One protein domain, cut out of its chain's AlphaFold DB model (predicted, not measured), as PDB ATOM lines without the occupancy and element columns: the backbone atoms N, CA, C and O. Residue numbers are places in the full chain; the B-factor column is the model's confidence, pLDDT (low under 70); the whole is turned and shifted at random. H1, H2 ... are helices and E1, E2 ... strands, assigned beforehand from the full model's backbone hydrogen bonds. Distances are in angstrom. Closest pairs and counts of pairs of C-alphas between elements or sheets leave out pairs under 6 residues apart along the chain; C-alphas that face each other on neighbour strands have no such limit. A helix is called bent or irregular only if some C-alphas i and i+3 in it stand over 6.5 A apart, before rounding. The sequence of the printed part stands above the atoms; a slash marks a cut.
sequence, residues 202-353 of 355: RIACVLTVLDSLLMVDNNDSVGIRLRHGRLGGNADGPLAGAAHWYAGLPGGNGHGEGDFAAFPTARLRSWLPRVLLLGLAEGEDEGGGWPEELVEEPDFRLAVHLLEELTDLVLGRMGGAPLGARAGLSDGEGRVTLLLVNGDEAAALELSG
ATOM      1  N   ARG A 202      33.872 -12.682  -4.970       87.62
ATOM      2  CA  ARG A 202      32.693 -11.950  -5.459       87.62
ATOM      3  C   ARG A 202      32.983 -10.472  -5.668       87.62
ATOM      4  O   ARG A 202      32.690  -9.941  -6.735       87.62
ATOM      5  N   ILE A 203      33.575  -9.821  -4.667       88.88
ATOM      6  CA  ILE A 203      33.963  -8.409  -4.751       88.88
ATOM      7  C   ILE A 203      34.941  -8.214  -5.914       88.88
ATOM      8  O   ILE A 203      34.729  -7.336  -6.739       88.88
ATOM      9  N   ALA A 204      35.954  -9.067  -6.044       89.06
ATOM     10  CA  ALA A 204      36.913  -9.026  -7.142       89.06
ATOM     11  C   ALA A 204      36.256  -9.162  -8.522       89.06
ATOM     12  O   ALA A 204      36.606  -8.433  -9.451       89.06
ATOM     13  N   CYS A 205      35.275 -10.058  -8.669       89.38
ATOM     14  CA  CYS A 205      34.507 -10.207  -9.903       89.38
ATOM     15  C   CYS A 205      33.681  -8.949 -10.205       89.38
ATOM     16  O   CYS A 205      33.746  -8.448 -11.325       89.38
ATOM     17  N   VAL A 206      32.979  -8.387  -9.211       91.44
ATOM     18  CA  VAL A 206      32.254  -7.110  -9.357       91.44
ATOM     19  C   VAL A 206      33.204  -5.999  -9.809       91.44
ATOM     20  O   VAL A 206      32.944  -5.339 -10.814       91.44
ATOM     21  N   LEU A 207      34.344  -5.846  -9.129       89.12
ATOM     22  CA  LEU A 207      35.362  -4.852  -9.468       89.12
ATOM     23  C   LEU A 207      35.941  -5.075 -10.868       89.12
ATOM     24  O   LEU A 207      36.202  -4.109 -11.565       89.12
ATOM     25  N   THR A 208      36.107  -6.321 -11.310       88.56
ATOM     26  CA  THR A 208      36.623  -6.652 -12.650       88.56
ATOM     27  C   THR A 208      35.648  -6.300 -13.766       88.56
ATOM     28  O   THR A 208      36.067  -5.846 -14.831       88.56
ATOM     29  N   VAL A 209      34.343  -6.480 -13.543       89.81
ATOM     30  CA  VAL A 209      33.336  -6.057 -14.525       89.81
ATOM     31  C   VAL A 209      33.187  -4.534 -14.521       89.81
ATOM     32  O   VAL A 209      33.123  -3.950 -15.599       89.81
ATOM     33  N   LEU A 210      33.210  -3.892 -13.346       87.69
ATOM     34  CA  LEU A 210      33.197  -2.430 -13.217       87.69
ATOM     35  C   LEU A 210      34.405  -1.777 -13.894       87.69
ATOM     36  O   LEU A 210      34.226  -0.888 -14.709       87.69
ATOM     37  N   ASP A 211      35.615  -2.265 -13.637       83.25
ATOM     38  CA  ASP A 211      36.863  -1.823 -14.279       83.25
ATOM     39  C   ASP A 211      36.762  -1.819 -15.810       83.25
ATOM     40  O   ASP A 211      37.220  -0.909 -16.492       83.25
ATOM     41  N   SER A 212      36.073  -2.820 -16.359       80.44
ATOM     42  CA  SER A 212      35.828  -2.916 -17.788       80.44
ATOM     43  C   SER A 212      34.706  -2.008 -18.302       80.44
ATOM     44  O   SER A 212      34.657  -1.780 -19.510       80.44
ATOM     45  N   LEU A 213      33.746  -1.633 -17.460       81.94
ATOM     46  CA  LEU A 213      32.630  -0.748 -17.815       81.94
ATOM     47  C   LEU A 213      33.037   0.723 -17.728       81.94
ATOM     48  O   LEU A 213      32.478   1.554 -18.430       81.94
ATOM     49  N   LEU A 214      33.994   1.023 -16.857       75.19
ATOM     50  CA  LEU A 214      34.363   2.366 -16.445       75.19
ATOM     51  C   LEU A 214      35.759   2.698 -16.971       75.19
ATOM     52  O   LEU A 214      36.713   2.839 -16.209       75.19
ATOM     53  N   MET A 215      35.880   2.746 -18.295       64.00
ATOM     54  CA  MET A 215      37.109   3.148 -18.975       64.00
ATOM     55  C   MET A 215      37.061   4.637 -19.318       64.00
ATOM     56  O   MET A 215      36.072   5.099 -19.887       64.00
ATOM     57  N   VAL A 216      38.137   5.356 -19.008       55.97
ATOM     58  CA  VAL A 216      38.370   6.743 -19.424       55.97
ATOM     59  C   VAL A 216      39.229   6.724 -20.696       55.97
ATOM     60  O   VAL A 216      40.166   5.930 -20.821       55.97
ATOM     61  N   ASP A 217      38.848   7.523 -21.696       49.19
ATOM     62  CA  ASP A 217      39.563   7.710 -22.972       49.19
ATOM     63  C   ASP A 217      39.970   6.432 -23.731       49.19
ATOM     64  O   ASP A 217      41.017   6.357 -24.380       49.19
ATOM     65  N   ASN A 218      39.112   5.406 -23.690       48.94
ATOM     66  CA  ASN A 218      39.267   4.126 -24.394       48.94
ATOM     67  C   ASN A 218      40.543   3.320 -24.073       48.94
ATOM     68  O   ASN A 218      40.712   2.244 -24.647       48.94
ATOM     69  N   ASN A 219      41.403   3.770 -23.151       48.91
ATOM     70  CA  ASN A 219      42.687   3.119 -22.865       48.91
ATOM     71  C   ASN A 219      43.011   2.961 -21.373       48.91
ATOM     72  O   ASN A 219      43.707   1.999 -21.042       48.91
ATOM     73  N   ASP A 220      42.477   3.804 -20.479       56.22
ATOM     74  CA  ASP A 220      42.796   3.743 -19.048       56.22
ATOM     75  C   ASP A 220      41.570   3.334 -18.211       56.22
ATOM     76  O   ASP A 220      40.483   3.904 -18.300       56.22
ATOM     77  N   SER A 221      41.722   2.284 -17.402       61.44
ATOM     78  CA  SER A 221      40.671   1.810 -16.491       61.44
ATOM     79  C   SER A 221      40.590   2.695 -15.248       61.44
ATOM     80  O   SER A 221      41.629   2.953 -14.630       61.44
ATOM     81  N   VAL A 222      39.378   3.042 -14.797       69.31
ATOM     82  CA  VAL A 222      39.184   3.615 -13.456       69.31
ATOM     83  C   VAL A 222      39.702   2.615 -12.422       69.31
ATOM     84  O   VAL A 222      39.197   1.498 -12.286       69.31
ATOM     85  N   GLY A 223      40.716   3.014 -11.658       74.38
ATOM     86  CA  GLY A 223      41.285   2.189 -10.604       74.38
ATOM     87  C   GLY A 223      40.328   2.115  -9.419       74.38
ATOM     88  O   GLY A 223      40.225   3.082  -8.663       74.38
ATOM     89  N   ILE A 224      39.661   0.969  -9.242       79.56
ATOM     90  CA  ILE A 224      38.774   0.706  -8.100       79.56
ATOM     91  C   ILE A 224      39.457  -0.225  -7.096       79.56
ATOM     92  O   ILE A 224      39.859  -1.347  -7.427       79.56
ATOM     93  N   ARG A 225      39.561   0.218  -5.842       84.25
ATOM     94  CA  ARG A 225      40.188  -0.547  -4.757       84.25
ATOM     95  C   ARG A 225      39.319  -0.529  -3.511       84.25
ATOM     96  O   ARG A 225      38.926   0.527  -3.036       84.25
ATOM     97  N   LEU A 226      39.084  -1.706  -2.941       87.12
ATOM     98  CA  LEU A 226      38.485  -1.863  -1.624       87.12
ATOM     99  C   LEU A 226      39.565  -2.258  -0.616       87.12
ATOM    100  O   LEU A 226      40.254  -3.266  -0.787       87.12
ATOM    101  N   ARG A 227      39.677  -1.502   0.472       87.88
ATOM    102  CA  ARG A 227      40.464  -1.864   1.652       87.88
ATOM    103  C   ARG A 227      39.543  -2.074   2.834       87.88
ATOM    104  O   ARG A 227      38.552  -1.372   2.988       87.88
ATOM    105  N   HIS A 228      39.886  -3.024   3.686       88.31
ATOM    106  CA  HIS A 228      39.116  -3.356   4.873       88.31
ATOM    107  C   HIS A 228      40.049  -3.724   6.017       88.31
ATOM    108  O   HIS A 228      41.014  -4.467   5.825       88.31
ATOM    109  N   GLY A 229      39.762  -3.261   7.225       87.31
ATOM    110  CA  GLY A 229      40.567  -3.591   8.387       87.31
ATOM    111  C   GLY A 229      39.942  -3.129   9.690       87.31
ATOM    112  O   GLY A 229      38.947  -2.416   9.707       87.31
ATOM    113  N   ARG A 230      40.585  -3.526  10.787       86.88
ATOM    114  CA  ARG A 230      40.185  -3.116  12.130       86.88
ATOM    115  C   ARG A 230      40.861  -1.829  12.552       86.88
ATOM    116  O   ARG A 230      42.057  -1.648  12.307       86.88
ATOM    117  N   LEU A 231      40.103  -1.001  13.251       84.25
ATOM    118  CA  LEU A 231      40.581   0.194  13.916       84.25
ATOM    119  C   LEU A 231      41.421  -0.185  15.139       84.25
ATOM    120  O   LEU A 231      41.056  -1.059  15.927       84.25
ATOM    121  N   GLY A 232      42.558   0.492  15.310       69.75
ATOM    122  CA  GLY A 232      43.226   0.549  16.608       69.75
ATOM    123  C   GLY A 232      42.387   1.415  17.546       69.75
ATOM    124  O   GLY A 232      41.843   2.424  17.103       69.75
ATOM    125  N   GLY A 233      42.230   1.012  18.810       62.41
ATOM    126  CA  GLY A 233      41.411   1.756  19.769       62.41
ATOM    127  C   GLY A 233      41.833   3.225  19.842       62.41
ATOM    128  O   GLY A 233      42.943   3.511  20.278       62.41
ATOM    129  N   ASN A 234      40.950   4.130  19.414       60.78
ATOM    130  CA  ASN A 234      41.164   5.576  19.418       60.78
ATOM    131  C   ASN A 234      40.003   6.288  20.123       60.78
ATOM    132  O   ASN A 234      38.852   5.854  20.050       60.78
ATOM    133  N   ALA A 235      40.335   7.370  20.832       56.12
ATOM    134  CA  ALA A 235      39.456   8.065  21.774       56.12
ATOM    135  C   ALA A 235      38.576   9.162  21.138       56.12
ATOM    136  O   ALA A 235      37.640   9.626  21.785       56.12
ATOM    137  N   ASP A 236      38.821   9.524  19.874       67.25
ATOM    138  CA  ASP A 236      38.227  10.711  19.231       67.25
ATOM    139  C   ASP A 236      37.000  10.402  18.346       67.25
ATOM    140  O   ASP A 236      36.500  11.242  17.599       67.25
ATOM    141  N   GLY A 237      36.460   9.185  18.473       76.69
ATOM    142  CA  GLY A 237      35.226   8.741  17.824       76.69
ATOM    143  C   GLY A 237      35.435   7.928  16.534       76.69
ATOM    144  O   GLY A 237      36.541   7.863  15.996       76.69
ATOM    145  N   PRO A 238      34.375   7.270  16.017       80.12
ATOM    146  CA  PRO A 238      34.518   6.241  14.979       80.12
ATOM    147  C   PRO A 238      35.075   6.752  13.642       80.12
ATOM    148  O   PRO A 238      35.913   6.093  13.034       80.12
ATOM    149  N   LEU A 239      34.632   7.927  13.176       80.56
ATOM    150  CA  LEU A 239      35.064   8.486  11.886       80.56
ATOM    151  C   LEU A 239      36.501   9.022  11.927       80.56
ATOM    152  O   LEU A 239      37.253   8.769  10.992       80.56
ATOM    153  N   ALA A 240      36.896   9.690  13.013       80.38
ATOM    154  CA  ALA A 240      38.278  10.123  13.229       80.38
ATOM    155  C   ALA A 240      39.223   8.910  13.287       80.38
ATOM    156  O   ALA A 240      40.227   8.854  12.578       80.38
ATOM    157  N   GLY A 241      38.824   7.863  14.021       83.31
ATOM    158  CA  GLY A 241      39.530   6.583  14.036       83.31
ATOM    159  C   GLY A 241      39.679   5.956  12.645       83.31
ATOM    160  O   GLY A 241      40.765   5.492  12.302       83.31
ATOM    161  N   ALA A 242      38.626   5.981  11.821       84.06
ATOM    162  CA  ALA A 242      38.659   5.467  10.451       84.06
ATOM    163  C   ALA A 242      39.524   6.305   9.500       84.06
ATOM    164  O   ALA A 242      40.270   5.735   8.704       84.06
ATOM    165  N   ALA A 243      39.481   7.634   9.603       82.44
ATOM    166  CA  ALA A 243      40.352   8.519   8.835       82.44
ATOM    167  C   ALA A 243      41.828   8.294   9.201       82.44
ATOM    168  O   ALA A 243      42.662   8.118   8.314       82.44
ATOM    169  N   HIS A 244      42.140   8.188  10.496       82.06
ATOM    170  CA  HIS A 244      43.487   7.878  10.975       82.06
ATOM    171  C   HIS A 244      43.967   6.496  10.507       82.06
ATOM    172  O   HIS A 244      45.098   6.350  10.040       82.06
ATOM    173  N   TRP A 245      43.096   5.484  10.582       85.94
ATOM    174  CA  TRP A 245      43.372   4.150  10.049       85.94
ATOM    175  C   TRP A 245      43.716   4.201   8.560       85.94
ATOM    176  O   TRP A 245      44.729   3.630   8.158       85.94
ATOM    177  N   TYR A 246      42.912   4.906   7.759       83.88
ATOM    178  CA  TYR A 246      43.116   5.030   6.320       83.88
ATOM    179  C   TYR A 246      44.409   5.781   5.969       83.88
ATOM    180  O   TYR A 246      45.171   5.322   5.119       83.88
ATOM    181  N   ALA A 247      44.700   6.888   6.660       80.56
ATOM    182  CA  ALA A 247      45.928   7.664   6.473       80.56
ATOM    183  C   ALA A 247      47.200   6.847   6.770       80.56
ATOM    184  O   ALA A 247      48.246   7.085   6.170       80.56
ATOM    185  N   GLY A 248      47.108   5.857   7.661       77.19
ATOM    186  CA  GLY A 248      48.198   4.927   7.960       77.19
ATOM    187  C   GLY A 248      48.416   3.823   6.916       77.19
ATOM    188  O   GLY A 248      49.378   3.060   7.041       77.19
ATOM    189  N   LEU A 249      47.549   3.685   5.903       78.12
ATOM    190  CA  LEU A 249      47.677   2.643   4.880       78.12
ATOM    191  C   LEU A 249      48.708   3.030   3.805       78.12
ATOM    192  O   LEU A 249      48.805   4.197   3.431       78.12
ATOM    193  N   PRO A 250      49.445   2.064   3.219       70.31
ATOM    194  CA  PRO A 250      50.318   2.342   2.079       70.31
ATOM    195  C   PRO A 250      49.520   2.923   0.903       70.31
ATOM    196  O   PRO A 250      48.629   2.254   0.371       70.31
ATOM    197  N   GLY A 251      49.829   4.159   0.505       64.81
ATOM    198  CA  GLY A 251      49.065   4.895  -0.509       64.81
ATOM    199  C   GLY A 251      47.762   5.522   0.000       64.81
ATOM    200  O   GLY A 251      46.940   5.908  -0.820       64.81
ATOM    201  N   GLY A 252      47.546   5.609   1.317       58.00
ATOM    202  CA  GLY A 252      46.581   6.539   1.902       58.00
ATOM    203  C   GLY A 252      47.130   7.957   1.744       58.00
ATOM    204  O   GLY A 252      48.216   8.258   2.234       58.00
ATOM    205  N   ASN A 253      46.433   8.809   0.995       58.53
ATOM    206  CA  ASN A 253      46.986  10.048   0.421       58.53
ATOM    207  C   ASN A 253      47.151  11.212   1.421       58.53
ATOM    208  O   ASN A 253      46.886  12.357   1.081       58.53
ATOM    209  N   GLY A 254      47.560  10.954   2.665       53.16
ATOM    210  CA  GLY A 254      47.752  12.018   3.655       53.16
ATOM    211  C   GLY A 254      46.468  12.767   4.029       53.16
ATOM    212  O   GLY A 254      46.566  13.856   4.588       53.16
ATOM    213  N   HIS A 255      45.291  12.193   3.740       60.00
ATOM    214  CA  HIS A 255      44.019  12.783   4.136       60.00
ATOM    215  C   HIS A 255      43.958  12.930   5.661       60.00
ATOM    216  O   HIS A 255      44.121  11.949   6.393       60.00
ATOM    217  N   GLY A 256      43.734  14.153   6.131       57.78
ATOM    218  CA  GLY A 256      43.484  14.451   7.535       57.78
ATOM    219  C   GLY A 256      42.040  14.139   7.928       57.78
ATOM    220  O   GLY A 256      41.160  13.996   7.082       57.78
ATOM    221  N   GLU A 257      41.758  14.086   9.232       58.91
ATOM    222  CA  GLU A 257      40.391  13.882   9.748       58.91
ATOM    223  C   GLU A 257      39.387  14.918   9.206       58.91
ATOM    224  O   GLU A 257      38.214  14.603   9.024       58.91
ATOM    225  N   GLY A 258      39.856  16.136   8.901       61.03
ATOM    226  CA  GLY A 258      39.048  17.228   8.347       61.03
ATOM    227  C   GLY A 258      38.687  17.096   6.864       61.03
ATOM    228  O   GLY A 258      37.814  17.826   6.403       61.03
ATOM    229  N   ASP A 259      39.305  16.168   6.132       71.50
ATOM    230  CA  ASP A 259      39.064  15.996   4.691       71.50
ATOM    231  C   ASP A 259      37.818  15.147   4.407       71.50
ATOM    232  O   ASP A 259      37.323  15.099   3.278       71.50
ATOM    233  N   PHE A 260      37.305  14.464   5.435       75.75
ATOM    234  CA  PHE A 260      36.185  13.546   5.328       75.75
ATOM    235  C   PHE A 260      34.869  14.202   5.748       75.75
ATOM    236  O   PHE A 260      34.577  14.387   6.928       75.75
ATOM    237  N   ALA A 261      34.008  14.482   4.769       75.88
ATOM    238  CA  ALA A 261      32.656  14.966   5.018       75.88
ATOM    239  C   ALA A 261      31.713  13.790   5.318       75.88
ATOM    240  O   ALA A 261      31.501  12.921   4.466       75.88
ATOM    241  N   ALA A 262      31.132  13.765   6.520       78.25
ATOM    242  CA  ALA A 262      30.146  12.760   6.908       78.25
ATOM    243  C   ALA A 262      28.875  12.858   6.049       78.25
ATOM    244  O   ALA A 262      28.423  13.950   5.699       78.25
ATOM    245  N   PHE A 263      28.252  11.719   5.751       73.00
ATOM    246  CA  PHE A 263      26.973  11.681   5.048       73.00
ATOM    247  C   PHE A 263      26.072  10.545   5.565       73.00
ATOM    248  O   PHE A 263      26.562   9.562   6.126       73.00
ATOM    249  N   PRO A 264      24.737  10.642   5.392       68.25
ATOM    250  CA  PRO A 264      23.820   9.611   5.870       68.25
ATOM    251  C   PRO A 264      24.014   8.295   5.112       68.25
ATOM    252  O   PRO A 264      23.874   8.260   3.889       68.25
ATOM    253  N   THR A 265      24.230   7.184   5.817       65.31
ATOM    254  CA  THR A 265      24.425   5.866   5.184       65.31
ATOM    255  C   THR A 265      23.191   5.312   4.489       65.31
ATOM    256  O   THR A 265      23.325   4.537   3.546       65.31
ATOM    257  N   ALA A 266      22.000   5.822   4.815       66.88
ATOM    258  CA  ALA A 266      20.792   5.599   4.019       66.88
ATOM    259  C   ALA A 266      20.938   6.056   2.548       66.88
ATOM    260  O   ALA A 266      20.202   5.585   1.687       66.88
ATOM    261  N   ARG A 267      21.886   6.957   2.244       68.44
ATOM    262  CA  ARG A 267      22.169   7.438   0.882       68.44
ATOM    263  C   ARG A 267      23.277   6.660   0.172       68.44
ATOM    264  O   ARG A 267      23.485   6.910  -1.011       68.44
ATOM    265  N   LEU A 268      23.957   5.723   0.840       69.00
ATOM    266  CA  LEU A 268      25.142   5.040   0.308       69.00
ATOM    267  C   LEU A 268      24.870   4.347  -1.036       69.00
ATOM    268  O   LEU A 268      25.606   4.561  -1.996       69.00
ATOM    269  N   ARG A 269      23.750   3.614  -1.122       68.31
ATOM    270  CA  ARG A 269      23.301   2.915  -2.340       68.31
ATOM    271  C   ARG A 269      23.112   3.851  -3.532       68.31
ATOM    272  O   ARG A 269      23.478   3.518  -4.645       68.31
ATOM    273  N   SER A 270      22.582   5.046  -3.283       67.00
ATOM    274  CA  SER A 270      22.389   6.066  -4.317       67.00
ATOM    275  C   SER A 270      23.631   6.920  -4.583       67.00
ATOM    276  O   SER A 270      23.648   7.675  -5.547       67.00
ATOM    277  N   TRP A 271      24.638   6.874  -3.708       69.50
ATOM    278  CA  TRP A 271      25.755   7.814  -3.724       69.50
ATOM    279  C   TRP A 271      26.911   7.331  -4.596       69.50
ATOM    280  O   TRP A 271      27.393   8.108  -5.410       69.50
ATOM    281  N   LEU A 272      27.322   6.061  -4.484       70.38
ATOM    282  CA  LEU A 272      28.439   5.520  -5.276       70.38
ATOM    283  C   LEU A 272      28.207   5.636  -6.791       70.38
ATOM    284  O   LEU A 272      29.070   6.189  -7.471       70.38
ATOM    285  N   PRO A 273      27.034   5.235  -7.319       69.81
ATOM    286  CA  PRO A 273      26.662   5.502  -8.707       69.81
ATOM    287  C   PRO A 273      26.746   6.981  -9.122       69.81
ATOM    288  O   PRO A 273      27.182   7.288 -10.227       69.81
ATOM    289  N   ARG A 274      26.364   7.913  -8.237       67.62
ATOM    290  CA  ARG A 274      26.399   9.361  -8.519       67.62
ATOM    291  C   ARG A 274      27.808   9.937  -8.510       67.62
ATOM    292  O   ARG A 274      28.130  10.766  -9.344       67.62
ATOM    293  N   VAL A 275      28.644   9.503  -7.575       64.00
ATOM    294  CA  VAL A 275      30.057   9.895  -7.514       64.00
ATOM    295  C   VAL A 275      30.805   9.462  -8.752       64.00
ATOM    296  O   VAL A 275      31.650  10.196  -9.246       64.00
ATOM    297  N   LEU A 276      30.480   8.275  -9.248       63.66
ATOM    298  CA  LEU A 276      31.099   7.765 -10.447       63.66
ATOM    299  C   LEU A 276      30.752   8.621 -11.671       63.66
ATOM    300  O   LEU A 276      31.622   8.884 -12.488       63.66
ATOM    301  N   LEU A 277      29.517   9.129 -11.748       59.59
ATOM    302  CA  LEU A 277      29.131  10.108 -12.761       59.59
ATOM    303  C   LEU A 277      29.784  11.471 -12.582       59.59
ATOM    304  O   LEU A 277      30.212  12.029 -13.572       59.59
ATOM    305  N   LEU A 278      29.872  12.003 -11.361       57.66
ATOM    306  CA  LEU A 278      30.572  13.273 -11.121       57.66
ATOM    307  C   LEU A 278      32.067  13.177 -11.449       57.66
ATOM    308  O   LEU A 278      32.691  14.180 -11.754       57.66
ATOM    309  N   GLY A 279      32.634  11.973 -11.361       54.50
ATOM    310  CA  GLY A 279      33.964  11.684 -11.873       54.50
ATOM    311  C   GLY A 279      34.000  11.668 -13.400       54.50
ATOM    312  O   GLY A 279      34.793  12.379 -13.983       54.50
ATOM    313  N   LEU A 280      33.127  10.889 -14.048       53.00
ATOM    314  CA  LEU A 280      33.141  10.682 -15.507       53.00
ATOM    315  C   LEU A 280      32.572  11.843 -16.340       53.00
ATOM    316  O   LEU A 280      32.856  11.943 -17.529       53.00
ATOM    317  N   ALA A 281      31.716  12.674 -15.755       45.62
ATOM    318  CA  ALA A 281      31.171  13.870 -16.366       45.62
ATOM    319  C   ALA A 281      31.931  15.063 -15.788       45.62
ATOM    320  O   ALA A 281      31.773  15.374 -14.611       45.62
ATOM    321  N   GLU A 282      32.725  15.750 -16.609       47.12
ATOM    322  CA  GLU A 282      33.342  17.050 -16.294       47.12
ATOM    323  C   GLU A 282      32.281  18.166 -16.094       47.12
ATOM    324  O   GLU A 282      32.316  19.209 -16.748       47.12
ATOM    325  N   GLY A 283      31.264  17.962 -15.256       41.34
ATOM    326  CA  GLY A 283      30.095  18.833 -15.216       41.34
ATOM    327  C   GLY A 283      29.332  18.768 -13.905       41.34
ATOM    328  O   GLY A 283      28.624  17.802 -13.622       41.34
ATOM    329  N   GLU A 284      29.454  19.852 -13.145       44.44
ATOM    330  CA  GLU A 284      28.610  20.205 -12.013       44.44
ATOM    331  C   GLU A 284      27.121  20.118 -12.378       44.44
ATOM    332  O   GLU A 284      26.651  20.820 -13.271       44.44
ATOM    333  N   ASP A 285      26.349  19.355 -11.605       41.66
ATOM    334  CA  ASP A 285      25.071  19.885 -11.140       41.66
ATOM    335  C   ASP A 285      24.685  19.233  -9.805       41.66
ATOM    336  O   ASP A 285      24.330  18.055  -9.724       41.66
ATOM    337  N   GLU A 286      24.748  20.006  -8.719       43.56
ATOM    338  CA  GLU A 286      24.325  19.564  -7.384       43.56
ATOM    339  C   GLU A 286      22.790  19.367  -7.280       43.56
ATOM    340  O   GLU A 286      22.291  18.945  -6.231       43.56
ATOM    341  N   GLY A 287      22.028  19.635  -8.354       47.88
ATOM    342  CA  GLY A 287      20.559  19.612  -8.357       47.88
ATOM    343  C   GLY A 287      19.845  18.665  -9.338       47.88
ATOM    344  O   GLY A 287      18.636  18.480  -9.188       47.88
ATOM    345  N   GLY A 288      20.514  18.062 -10.323       43.31
ATOM    346  CA  GLY A 288      19.844  17.436 -11.476       43.31
ATOM    347  C   GLY A 288      19.790  15.907 -11.440       43.31
ATOM    348  O   GLY A 288      20.725  15.254 -10.992       43.31
ATOM    349  N   GLY A 289      18.689  15.312 -11.909       48.44
ATOM    350  CA  GLY A 289      18.606  13.867 -12.158       48.44
ATOM    351  C   GLY A 289      19.625  13.383 -13.200       48.44
ATOM    352  O   GLY A 289      20.308  14.176 -13.838       48.44
ATOM    353  N   TRP A 290      19.727  12.065 -13.361       54.12
ATOM    354  CA  TRP A 290      20.578  11.423 -14.367       54.12
ATOM    355  C   TRP A 290      20.339  12.014 -15.775       54.12
ATOM    356  O   TRP A 290      19.170  12.223 -16.112       54.12
ATOM    357  N   PRO A 291      21.372  12.224 -16.622       58.03
ATOM    358  CA  PRO A 291      21.151  12.522 -18.036       58.03
ATOM    359  C   PRO A 291      20.293  11.409 -18.643       58.03
ATOM    360  O   PRO A 291      20.687  10.244 -18.584       58.03
ATOM    361  N   GLU A 292      19.113  11.748 -19.167       60.56
ATOM    362  CA  GLU A 292      18.114  10.760 -19.608       60.56
ATOM    363  C   GLU A 292      18.700   9.757 -20.617       60.56
ATOM    364  O   GLU A 292      18.384   8.572 -20.564       60.56
ATOM    365  N   GLU A 293      19.634  10.211 -21.458       59.22
ATOM    366  CA  GLU A 293      20.347   9.386 -22.439       59.22
ATOM    367  C   GLU A 293      21.225   8.304 -21.786       59.22
ATOM    368  O   GLU A 293      21.198   7.156 -22.218       59.22
ATOM    369  N   LEU A 294      21.939   8.615 -20.696       65.31
ATOM    370  CA  LEU A 294      22.788   7.640 -19.997       65.31
ATOM    371  C   LEU A 294      21.967   6.606 -19.219       65.31
ATOM    372  O   LEU A 294      22.398   5.465 -19.076       65.31
ATOM    373  N   VAL A 295      20.783   6.978 -18.719       65.44
ATOM    374  CA  VAL A 295      19.915   6.065 -17.946       65.44
ATOM    375  C   VAL A 295      19.463   4.871 -18.775       65.44
ATOM    376  O   VAL A 295      19.278   3.784 -18.226       65.44
ATOM    377  N   GLU A 296      19.297   5.061 -20.080       73.12
ATOM    378  CA  GLU A 296      18.856   4.008 -20.989       73.12
ATOM    379  C   GLU A 296      20.017   3.125 -21.480       73.12
ATOM    380  O   GLU A 296      19.776   2.002 -21.936       73.12
ATOM    381  N   GLU A 297      21.274   3.561 -21.312       81.88
ATOM    382  CA  GLU A 297      22.450   2.808 -21.751       81.88
ATOM    383  C   GLU A 297      22.640   1.508 -20.935       81.88
ATOM    384  O   GLU A 297      22.808   1.541 -19.709       81.88
ATOM    385  N   PRO A 298      22.653   0.323 -21.577       85.25
ATOM    386  CA  PRO A 298      22.723  -0.968 -20.887       85.25
ATOM    387  C   PRO A 298      23.958  -1.137 -19.994       85.25
ATOM    388  O   PRO A 298      23.851  -1.658 -18.882       85.25
ATOM    389  N   ASP A 299      25.121  -0.697 -20.476       84.06
ATOM    390  CA  ASP A 299      26.384  -0.784 -19.742       84.06
ATOM    391  C   ASP A 299      26.376   0.147 -18.521       84.06
ATOM    392  O   ASP A 299      26.807  -0.253 -17.437       84.06
ATOM    393  N   PHE A 300      25.791   1.341 -18.651       82.50
ATOM    394  CA  PHE A 300      25.602   2.252 -17.526       82.50
ATOM    395  C   PHE A 300      24.685   1.637 -16.460       82.50
ATOM    396  O   PHE A 300      25.046   1.565 -15.285       82.50
ATOM    397  N   ARG A 301      23.530   1.099 -16.867       85.94
ATOM    398  CA  ARG A 301      22.601   0.412 -15.953       85.94
ATOM    399  C   ARG A 301      23.257  -0.770 -15.240       85.94
ATOM    400  O   ARG A 301      23.025  -0.976 -14.048       85.94
ATOM    401  N   LEU A 302      24.087  -1.541 -15.946       89.44
ATOM    402  CA  LEU A 302      24.848  -2.636 -15.349       89.44
ATOM    403  C   LEU A 302      25.864  -2.119 -14.323       89.44
ATOM    404  O   LEU A 302      25.957  -2.685 -13.234       89.44
ATOM    405  N   ALA A 303      26.587  -1.039 -14.631       86.06
ATOM    406  CA  ALA A 303      27.532  -0.423 -13.703       86.06
ATOM    407  C   ALA A 303      26.839   0.057 -12.418       86.06
ATOM    408  O   ALA A 303      27.322  -0.231 -11.323       86.06
ATOM    409  N   VAL A 304      25.670   0.701 -12.531       84.88
ATOM    410  CA  VAL A 304      24.857   1.111 -11.372       84.88
ATOM    411  C   VAL A 304      24.522  -0.094 -10.491       84.88
ATOM    412  O   VAL A 304      24.800  -0.072  -9.293       84.88
ATOM    413  N   HIS A 305      24.005  -1.175 -11.076       88.50
ATOM    414  CA  HIS A 305      23.658  -2.381 -10.324       88.50
ATOM    415  C   HIS A 305      24.861  -3.056  -9.652       88.50
ATOM    416  O   HIS A 305      24.745  -3.553  -8.532       88.50
ATOM    417  N   LEU A 306      26.021  -3.063 -10.309       89.69
ATOM    418  CA  LEU A 306      27.256  -3.603  -9.744       89.69
ATOM    419  C   LEU A 306      27.784  -2.747  -8.584       89.69
ATOM    420  O   LEU A 306      28.284  -3.294  -7.603       89.69
ATOM    421  N   LEU A 307      27.644  -1.420  -8.651       85.88
ATOM    422  CA  LEU A 307      27.987  -0.513  -7.548       85.88
ATOM    423  C   LEU A 307      27.030  -0.676  -6.356       85.88
ATOM    424  O   LEU A 307      27.473  -0.670  -5.205       85.88
ATOM    425  N   GLU A 308      25.733  -0.859  -6.611       85.56
ATOM    426  CA  GLU A 308      24.744  -1.194  -5.577       85.56
ATOM    427  C   GLU A 308      25.082  -2.529  -4.899       85.56
ATOM    428  O   GLU A 308      25.088  -2.620  -3.671       85.56
ATOM    429  N   GLU A 309      25.439  -3.552  -5.675       88.00
ATOM    430  CA  GLU A 309      25.855  -4.846  -5.134       88.00
ATOM    431  C   GLU A 309      27.162  -4.756  -4.346       88.00
ATOM    432  O   GLU A 309      27.247  -5.306  -3.250       88.00
ATOM    433  N   LEU A 310      28.171  -4.041  -4.856       87.06
ATOM    434  CA  LEU A 310      29.414  -3.791  -4.123       87.06
ATOM    435  C   LEU A 310      29.116  -3.149  -2.766       87.06
ATOM    436  O   LEU A 310      29.670  -3.563  -1.748       87.06
ATOM    437  N   THR A 311      28.199  -2.180  -2.752       82.62
ATOM    438  CA  THR A 311      27.728  -1.531  -1.530       82.62
ATOM    439  C   THR A 311      27.132  -2.553  -0.567       82.62
ATOM    440  O   THR A 311      27.550  -2.623   0.587       82.62
ATOM    441  N   ASP A 312      26.199  -3.382  -1.031       85.31
ATOM    442  CA  ASP A 312      25.533  -4.384  -0.200       85.31
ATOM    443  C   ASP A 312      26.498  -5.458   0.330       85.31
ATOM    444  O   ASP A 312      26.381  -5.872   1.484       85.31
ATOM    445  N   LEU A 313      27.491  -5.871  -0.465       86.69
ATOM    446  CA  LEU A 313      28.531  -6.817  -0.045       86.69
ATOM    447  C   LEU A 313      29.418  -6.236   1.060       86.69
ATOM    448  O   LEU A 313      29.717  -6.926   2.037       86.69
ATOM    449  N   VAL A 314      29.815  -4.966   0.936       83.38
ATOM    450  CA  VAL A 314      30.616  -4.274   1.955       83.38
ATOM    451  C   VAL A 314      29.796  -4.046   3.225       83.38
ATOM    452  O   VAL A 314      30.264  -4.362   4.317       83.38
ATOM    453  N   LEU A 315      28.552  -3.575   3.101       81.62
ATOM    454  CA  LEU A 315      27.648  -3.381   4.239       81.62
ATOM    455  C   LEU A 315      27.362  -4.692   4.979       81.62
ATOM    456  O   LEU A 315      27.445  -4.745   6.207       81.62
ATOM    457  N   GLY A 316      27.065  -5.760   4.235       83.06
ATOM    458  CA  GLY A 316      26.814  -7.087   4.790       83.06
ATOM    459  C   GLY A 316      28.020  -7.624   5.556       83.06
ATOM    460  O   GLY A 316      27.864  -8.158   6.653       83.06
ATOM    461  N   ARG A 317      29.230  -7.406   5.028       82.88
ATOM    462  CA  ARG A 317      30.485  -7.756   5.704       82.88
ATOM    463  C   ARG A 317      30.679  -7.001   7.019       82.88
ATOM    464  O   ARG A 317      31.130  -7.593   7.992       82.88
ATOM    465  N   MET A 318      30.351  -5.711   7.045       81.12
ATOM    466  CA  MET A 318      30.514  -4.860   8.226       81.12
ATOM    467  C   MET A 318      29.482  -5.144   9.329       81.12
ATOM    468  O   MET A 318      29.634  -4.642  10.439       81.12
ATOM    469  N   GLY A 319      28.435  -5.929   9.055       75.69
ATOM    470  CA  GLY A 319      27.494  -6.410  10.072       75.69
ATOM    471  C   GLY A 319      26.526  -5.355  10.623       75.69
ATOM    472  O   GLY A 319      26.057  -5.497  11.751       75.69
ATOM    473  N   GLY A 320      26.220  -4.288   9.876       70.88
ATOM    474  CA  GLY A 320      25.294  -3.252  10.343       70.88
ATOM    475  C   GLY A 320      25.175  -2.046   9.417       70.88
ATOM    476  O   GLY A 320      25.625  -2.080   8.276       70.88
ATOM    477  N   ALA A 321      24.550  -0.977   9.916       75.94
ATOM    478  CA  ALA A 321      24.496   0.317   9.242       75.94
ATOM    479  C   ALA A 321      25.721   1.148   9.667       75.94
ATOM    480  O   ALA A 321      25.713   1.684  10.778       75.94
ATOM    481  N   PRO A 322      26.782   1.242   8.843       79.62
ATOM    482  CA  PRO A 322      27.968   1.999   9.208       79.62
ATOM    483  C   PRO A 322      27.664   3.499   9.298       79.62
ATOM    484  O   PRO A 322      26.598   3.973   8.896       79.62
ATOM    485  N   LEU A 323      28.632   4.261   9.795       80.62
ATOM    486  CA  LEU A 323      28.774   5.681   9.500       80.62
ATOM    487  C   LEU A 323      29.608   5.824   8.223       80.62
ATOM    488  O   LEU A 323      30.554   5.065   8.017       80.62
ATOM    489  N   GLY A 324      29.248   6.779   7.366       80.38
ATOM    490  CA  GLY A 324      29.915   7.023   6.091       80.38
ATOM    491  C   GLY A 324      30.522   8.417   6.038       80.38
ATOM    492  O   GLY A 324      29.900   9.381   6.493       80.38
ATOM    493  N   ALA A 325      31.715   8.531   5.466       77.94
ATOM    494  CA  ALA A 325      32.324   9.810   5.135       77.94
ATOM    495  C   ALA A 325      33.060   9.747   3.793       77.94
ATOM    496  O   ALA A 325      33.461   8.676   3.345       77.94
ATOM    497  N   ARG A 326      33.202  10.892   3.123       76.44
ATOM    498  CA  ARG A 326      33.803  10.992   1.784       76.44
ATOM    499  C   ARG A 326      34.915  12.035   1.735       76.44
ATOM    500  O   ARG A 326      34.770  13.070   2.376       76.44
ATOM    501  N   ALA A 327      35.937  11.795   0.922       73.38
ATOM    502  CA  ALA A 327      36.993  12.754   0.592       73.38
ATOM    503  C   ALA A 327      37.334  12.708  -0.911       73.38
ATOM    504  O   ALA A 327      37.075  11.699  -1.574       73.38
ATOM    505  N   GLY A 328      37.932  13.786  -1.437       66.25
ATOM    506  CA  GLY A 328      38.565  13.810  -2.769       66.25
ATOM    507  C   GLY A 328      37.715  14.299  -3.951       66.25
ATOM    508  O   GLY A 328      38.215  14.362  -5.061       66.25
ATOM    509  N   LEU A 329      36.462  14.721  -3.749       57.34
ATOM    510  CA  LEU A 329      35.608  15.244  -4.838       57.34
ATOM    511  C   LEU A 329      35.996  16.648  -5.354       57.34
ATOM    512  O   LEU A 329      35.156  17.332  -5.919       57.34
ATOM    513  N   SER A 330      37.223  17.110  -5.120       51.09
ATOM    514  CA  SER A 330      37.699  18.402  -5.623       51.09
ATOM    515  C   SER A 330      38.240  18.276  -7.050       51.09
ATOM    516  O   SER A 330      38.978  17.330  -7.333       51.09
ATOM    517  N   ASP A 331      37.933  19.273  -7.881       47.38
ATOM    518  CA  ASP A 331      38.049  19.382  -9.353       47.38
ATOM    519  C   ASP A 331      39.432  19.154 -10.014       47.38
ATOM    520  O   ASP A 331      39.674  19.644 -11.113       47.38
ATOM    521  N   GLY A 332      40.388  18.458  -9.388       48.81
ATOM    522  CA  GLY A 332      41.765  18.386  -9.901       48.81
ATOM    523  C   GLY A 332      42.515  17.060  -9.784       48.81
ATOM    524  O   GLY A 332      43.576  16.945 -10.388       48.81
ATOM    525  N   GLU A 333      42.029  16.065  -9.029       54.47
ATOM    526  CA  GLU A 333      42.808  14.829  -8.785       54.47
ATOM    527  C   GLU A 333      42.171  13.535  -9.313       54.47
ATOM    528  O   GLU A 333      42.823  12.488  -9.283       54.47
ATOM    529  N   GLY A 334      40.919  13.571  -9.785       65.44
ATOM    530  CA  GLY A 334      40.242  12.399 -10.358       65.44
ATOM    531  C   GLY A 334      40.165  11.207  -9.410       65.44
ATOM    532  O   GLY A 334      40.271  10.056  -9.845       65.44
ATOM    533  N   ARG A 335      40.070  11.463  -8.099       73.69
ATOM    534  CA  ARG A 335      40.134  10.446  -7.044       73.69
ATOM    535  C   ARG A 335      39.071  10.673  -5.991       73.69
ATOM    536  O   ARG A 335      39.014  11.732  -5.391       73.69
ATOM    537  N   VAL A 336      38.298   9.643  -5.676       78.12
ATOM    538  CA  VAL A 336      37.291   9.703  -4.615       78.12
ATOM    539  C   VAL A 336      37.512   8.571  -3.632       78.12
ATOM    540  O   VAL A 336      37.661   7.417  -4.020       78.12
ATOM    541  N   THR A 337      37.519   8.905  -2.343       81.12
ATOM    542  CA  THR A 337      37.592   7.919  -1.264       81.12
ATOM    543  C   THR A 337      36.309   7.953  -0.452       81.12
ATOM    544  O   THR A 337      35.918   8.987   0.092       81.12
ATOM    545  N   LEU A 338      35.681   6.792  -0.328       82.94
ATOM    546  CA  LEU A 338      34.575   6.534   0.575       82.94
ATOM    547  C   LEU A 338      35.083   5.751   1.783       82.94
ATOM    548  O   LEU A 338      35.562   4.631   1.628       82.94
ATOM    549  N   LEU A 339      34.915   6.309   2.978       85.19
ATOM    550  CA  LEU A 339      35.142   5.617   4.240       85.19
ATOM    551  C   LEU A 339      33.827   5.165   4.860       85.19
ATOM    552  O   LEU A 339      32.865   5.928   4.956       85.19
ATOM    553  N   LEU A 340      33.823   3.924   5.328       86.88
ATOM    554  CA  LEU A 340      32.753   3.316   6.099       86.88
ATOM    555  C   LEU A 340      33.326   2.819   7.420       86.88
ATOM    556  O   LEU A 340      34.376   2.179   7.432       86.88
ATOM    557  N   VAL A 341      32.618   3.061   8.521       86.50
ATOM    558  CA  VAL A 341      32.990   2.549   9.846       86.50
ATOM    559  C   VAL A 341      31.789   1.964  10.579       86.50
ATOM    560  O   VAL A 341      30.731   2.589  10.645       86.50
ATOM    561  N   ASN A 342      31.949   0.771  11.147       87.25
ATOM    562  CA  ASN A 342      30.971   0.154  12.040       87.25
ATOM    563  C   ASN A 342      31.693  -0.548  13.195       87.25
ATOM    564  O   ASN A 342      32.414  -1.518  12.977       87.25
ATOM    565  N   GLY A 343      31.494  -0.069  14.426       84.31
ATOM    566  CA  GLY A 343      32.212  -0.593  15.588       84.31
ATOM    567  C   GLY A 343      33.728  -0.416  15.447       84.31
ATOM    568  O   GLY A 343      34.205   0.707  15.301       84.31
ATOM    569  N   ASP A 344      34.467  -1.525  15.504       86.12
ATOM    570  CA  ASP A 344      35.919  -1.591  15.321       86.12
ATOM    571  C   ASP A 344      36.346  -1.929  13.882       86.12
ATOM    572  O   ASP A 344      37.542  -2.039  13.623       86.12
ATOM    573  N   GLU A 345      35.411  -2.075  12.940       87.81
ATOM    574  CA  GLU A 345      35.696  -2.383  11.535       87.81
ATOM    575  C   GLU A 345      35.573  -1.128  10.659       87.81
ATOM    576  O   GLU A 345      34.636  -0.331  10.786       87.81
ATOM    577  N   ALA A 346      36.509  -0.976   9.724       88.62
ATOM    578  CA  ALA A 346      36.525   0.089   8.734       88.62
ATOM    579  C   ALA A 346      36.765  -0.451   7.321       88.62
ATOM    580  O   ALA A 346      37.509  -1.413   7.107       88.62
ATOM    581  N   ALA A 347      36.142   0.204   6.346       88.81
ATOM    582  CA  ALA A 347      36.342  -0.049   4.930       88.81
ATOM    583  C   ALA A 347      36.597   1.264   4.183       88.81
ATOM    584  O   ALA A 347      35.967   2.279   4.470       88.81
ATOM    585  N   ALA A 348      37.507   1.225   3.214       87.44
ATOM    586  CA  ALA A 348      37.774   2.311   2.284       87.44
ATOM    587  C   ALA A 348      37.530   1.816   0.857       87.44
ATOM    588  O   ALA A 348      38.158   0.847   0.432       87.44
ATOM    589  N   LEU A 349      36.622   2.462   0.130       85.88
ATOM    590  CA  LEU A 349      36.446   2.269  -1.305       85.88
ATOM    591  C   LEU A 349      37.057   3.466  -2.030       85.88
ATOM    592  O   LEU A 349      36.603   4.597  -1.875       85.88
ATOM    593  N   GLU A 350      38.102   3.195  -2.794       82.62
ATOM    594  CA  GLU A 350      38.874   4.164  -3.559       82.62
ATOM    595  C   GLU A 350      38.506   4.037  -5.038       82.62
ATOM    596  O   GLU A 350      38.533   2.941  -5.602       82.62
ATOM    597  N   LEU A 351      38.194   5.170  -5.654       78.88
ATOM    598  CA  LEU A 351      38.023   5.359  -7.090       78.88
ATOM    599  C   LEU A 351      39.132   6.311  -7.544       78.88
ATOM    600  O   LEU A 351      39.380   7.315  -6.879       78.88
ATOM    601  N   SER A 352      39.824   6.002  -8.634       75.19
ATOM    602  CA  SER A 352      40.949   6.799  -9.135       75.19
ATOM    603  C   SER A 352      41.012   6.786 -10.657       75.19
ATOM    604  O   SER A 352      40.582   5.810 -11.263       75.19
ATOM    605  N   GLY A 353      41.565   7.842 -11.257       67.25
ATOM    606  CA  GLY A 353      41.601   7.983 -12.716       67.25
ATOM    607  C   GLY A 353      40.235   8.358 -13.284       67.25
ATOM    608  O   GLY A 353      39.824   7.802 -14.288       67.25
TER     609      GLY A 353
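What this domain is: This is residues 202 to 353 of the 355 residues of an uncharacterized protein of Streptomyces zhaozhouensis (UniProt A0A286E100). A twisted antiparallel sheet of five strands makes the middle layer, with H3 and the long H5 packed over one face and the short H2 over the other. H1 packs beside H5 near the edge strand E1, and little H4 lies off the sheet next to the start of H5. The printed part has 152 residues, with five named helices and five named strands in the order H1 E1 H2 E2 H3 H4 H5 E3 E4 E5; the sheet runs E1 E5 E4 E3 E2. The class is mixed, helices and strands, and the whole is compact, with a radius of gyration of the C-alphas of 15.3 A and spans of 48 by 32 by 30 A, only just elongated.

How they stand to each other: Start with H1, residues 202 to 213: it touches H5, residues 298 to 318, at a shallow tilt of 27 degrees, opposite ways, and their closest C-alphas are Leu 210 and Ala 303, 6.0 A apart. Edge strand E1, residues 223 to 230, is antiparallel to E5, residues 345 to 352, with N 225 and O 350 within hydrogen-bond range at 2.9 A. H2, residues 238 to 247, is on the sheet at a height of 7.6 A, over E4, residues 335 to 342; its closest C-alpha pair with E4 is Ala 242 and Val 341, 6.4 A. Edge strand E2, residues 261 to 263, is antiparallel to E3, residues 323 to 327, with N 261 and O 326 at 2.9 A. H3, residues 265 to 280, is irregular, C-alphas 266 and 269 being 7.3 A apart; it is on the face opposite to H2, at a height of 9.1 A. Its residues 268 to 273 touch H5 at a steep tilt of 41 degrees, opposite ways, closest at C-alphas Arg 269 and Glu 308, 5.4 A. H4, residues 292 to 296, is not on the sheet. H5 is on the same face as H3, over E5 at a height of 12.0 A. E3, E4 and E5 form a meander, each strand the antiparallel neighbour of the one before; N 325 and O 339 are 2.9 A apart, N 338 and O 349 2.8 A. Every O i to N i+4 pair is within hydrogen-bond range in H1, H2 and H5, against 8 of 12 in H3 and 0 of 1 in H4, which has 1 of 2 O i to N i+3 pairs.

Where its parts are: Find C-alpha 202 at (32.693, -11.950, -5.459), where H1 begins its 16.7 A. H3 spans 23.0 A and H5 30.4 A, ending at C-alpha 318 (30.514, -4.860, 8.226). E1 spans 23.4 A, E4 23.5 A and E5 23.2 A; E5 ends at C-alpha 352 (40.949, 6.799, -9.135).

The domain as a whole: The two C-alphas farthest apart are those of Ala 235 and Glu 293, 48.2 A. The printed part has no cut; the links H2 to E2 and H3 to H4 are long. The mean pLDDT of the printed part is 73.0, and 60 residues are under 70, among them 273 to 295.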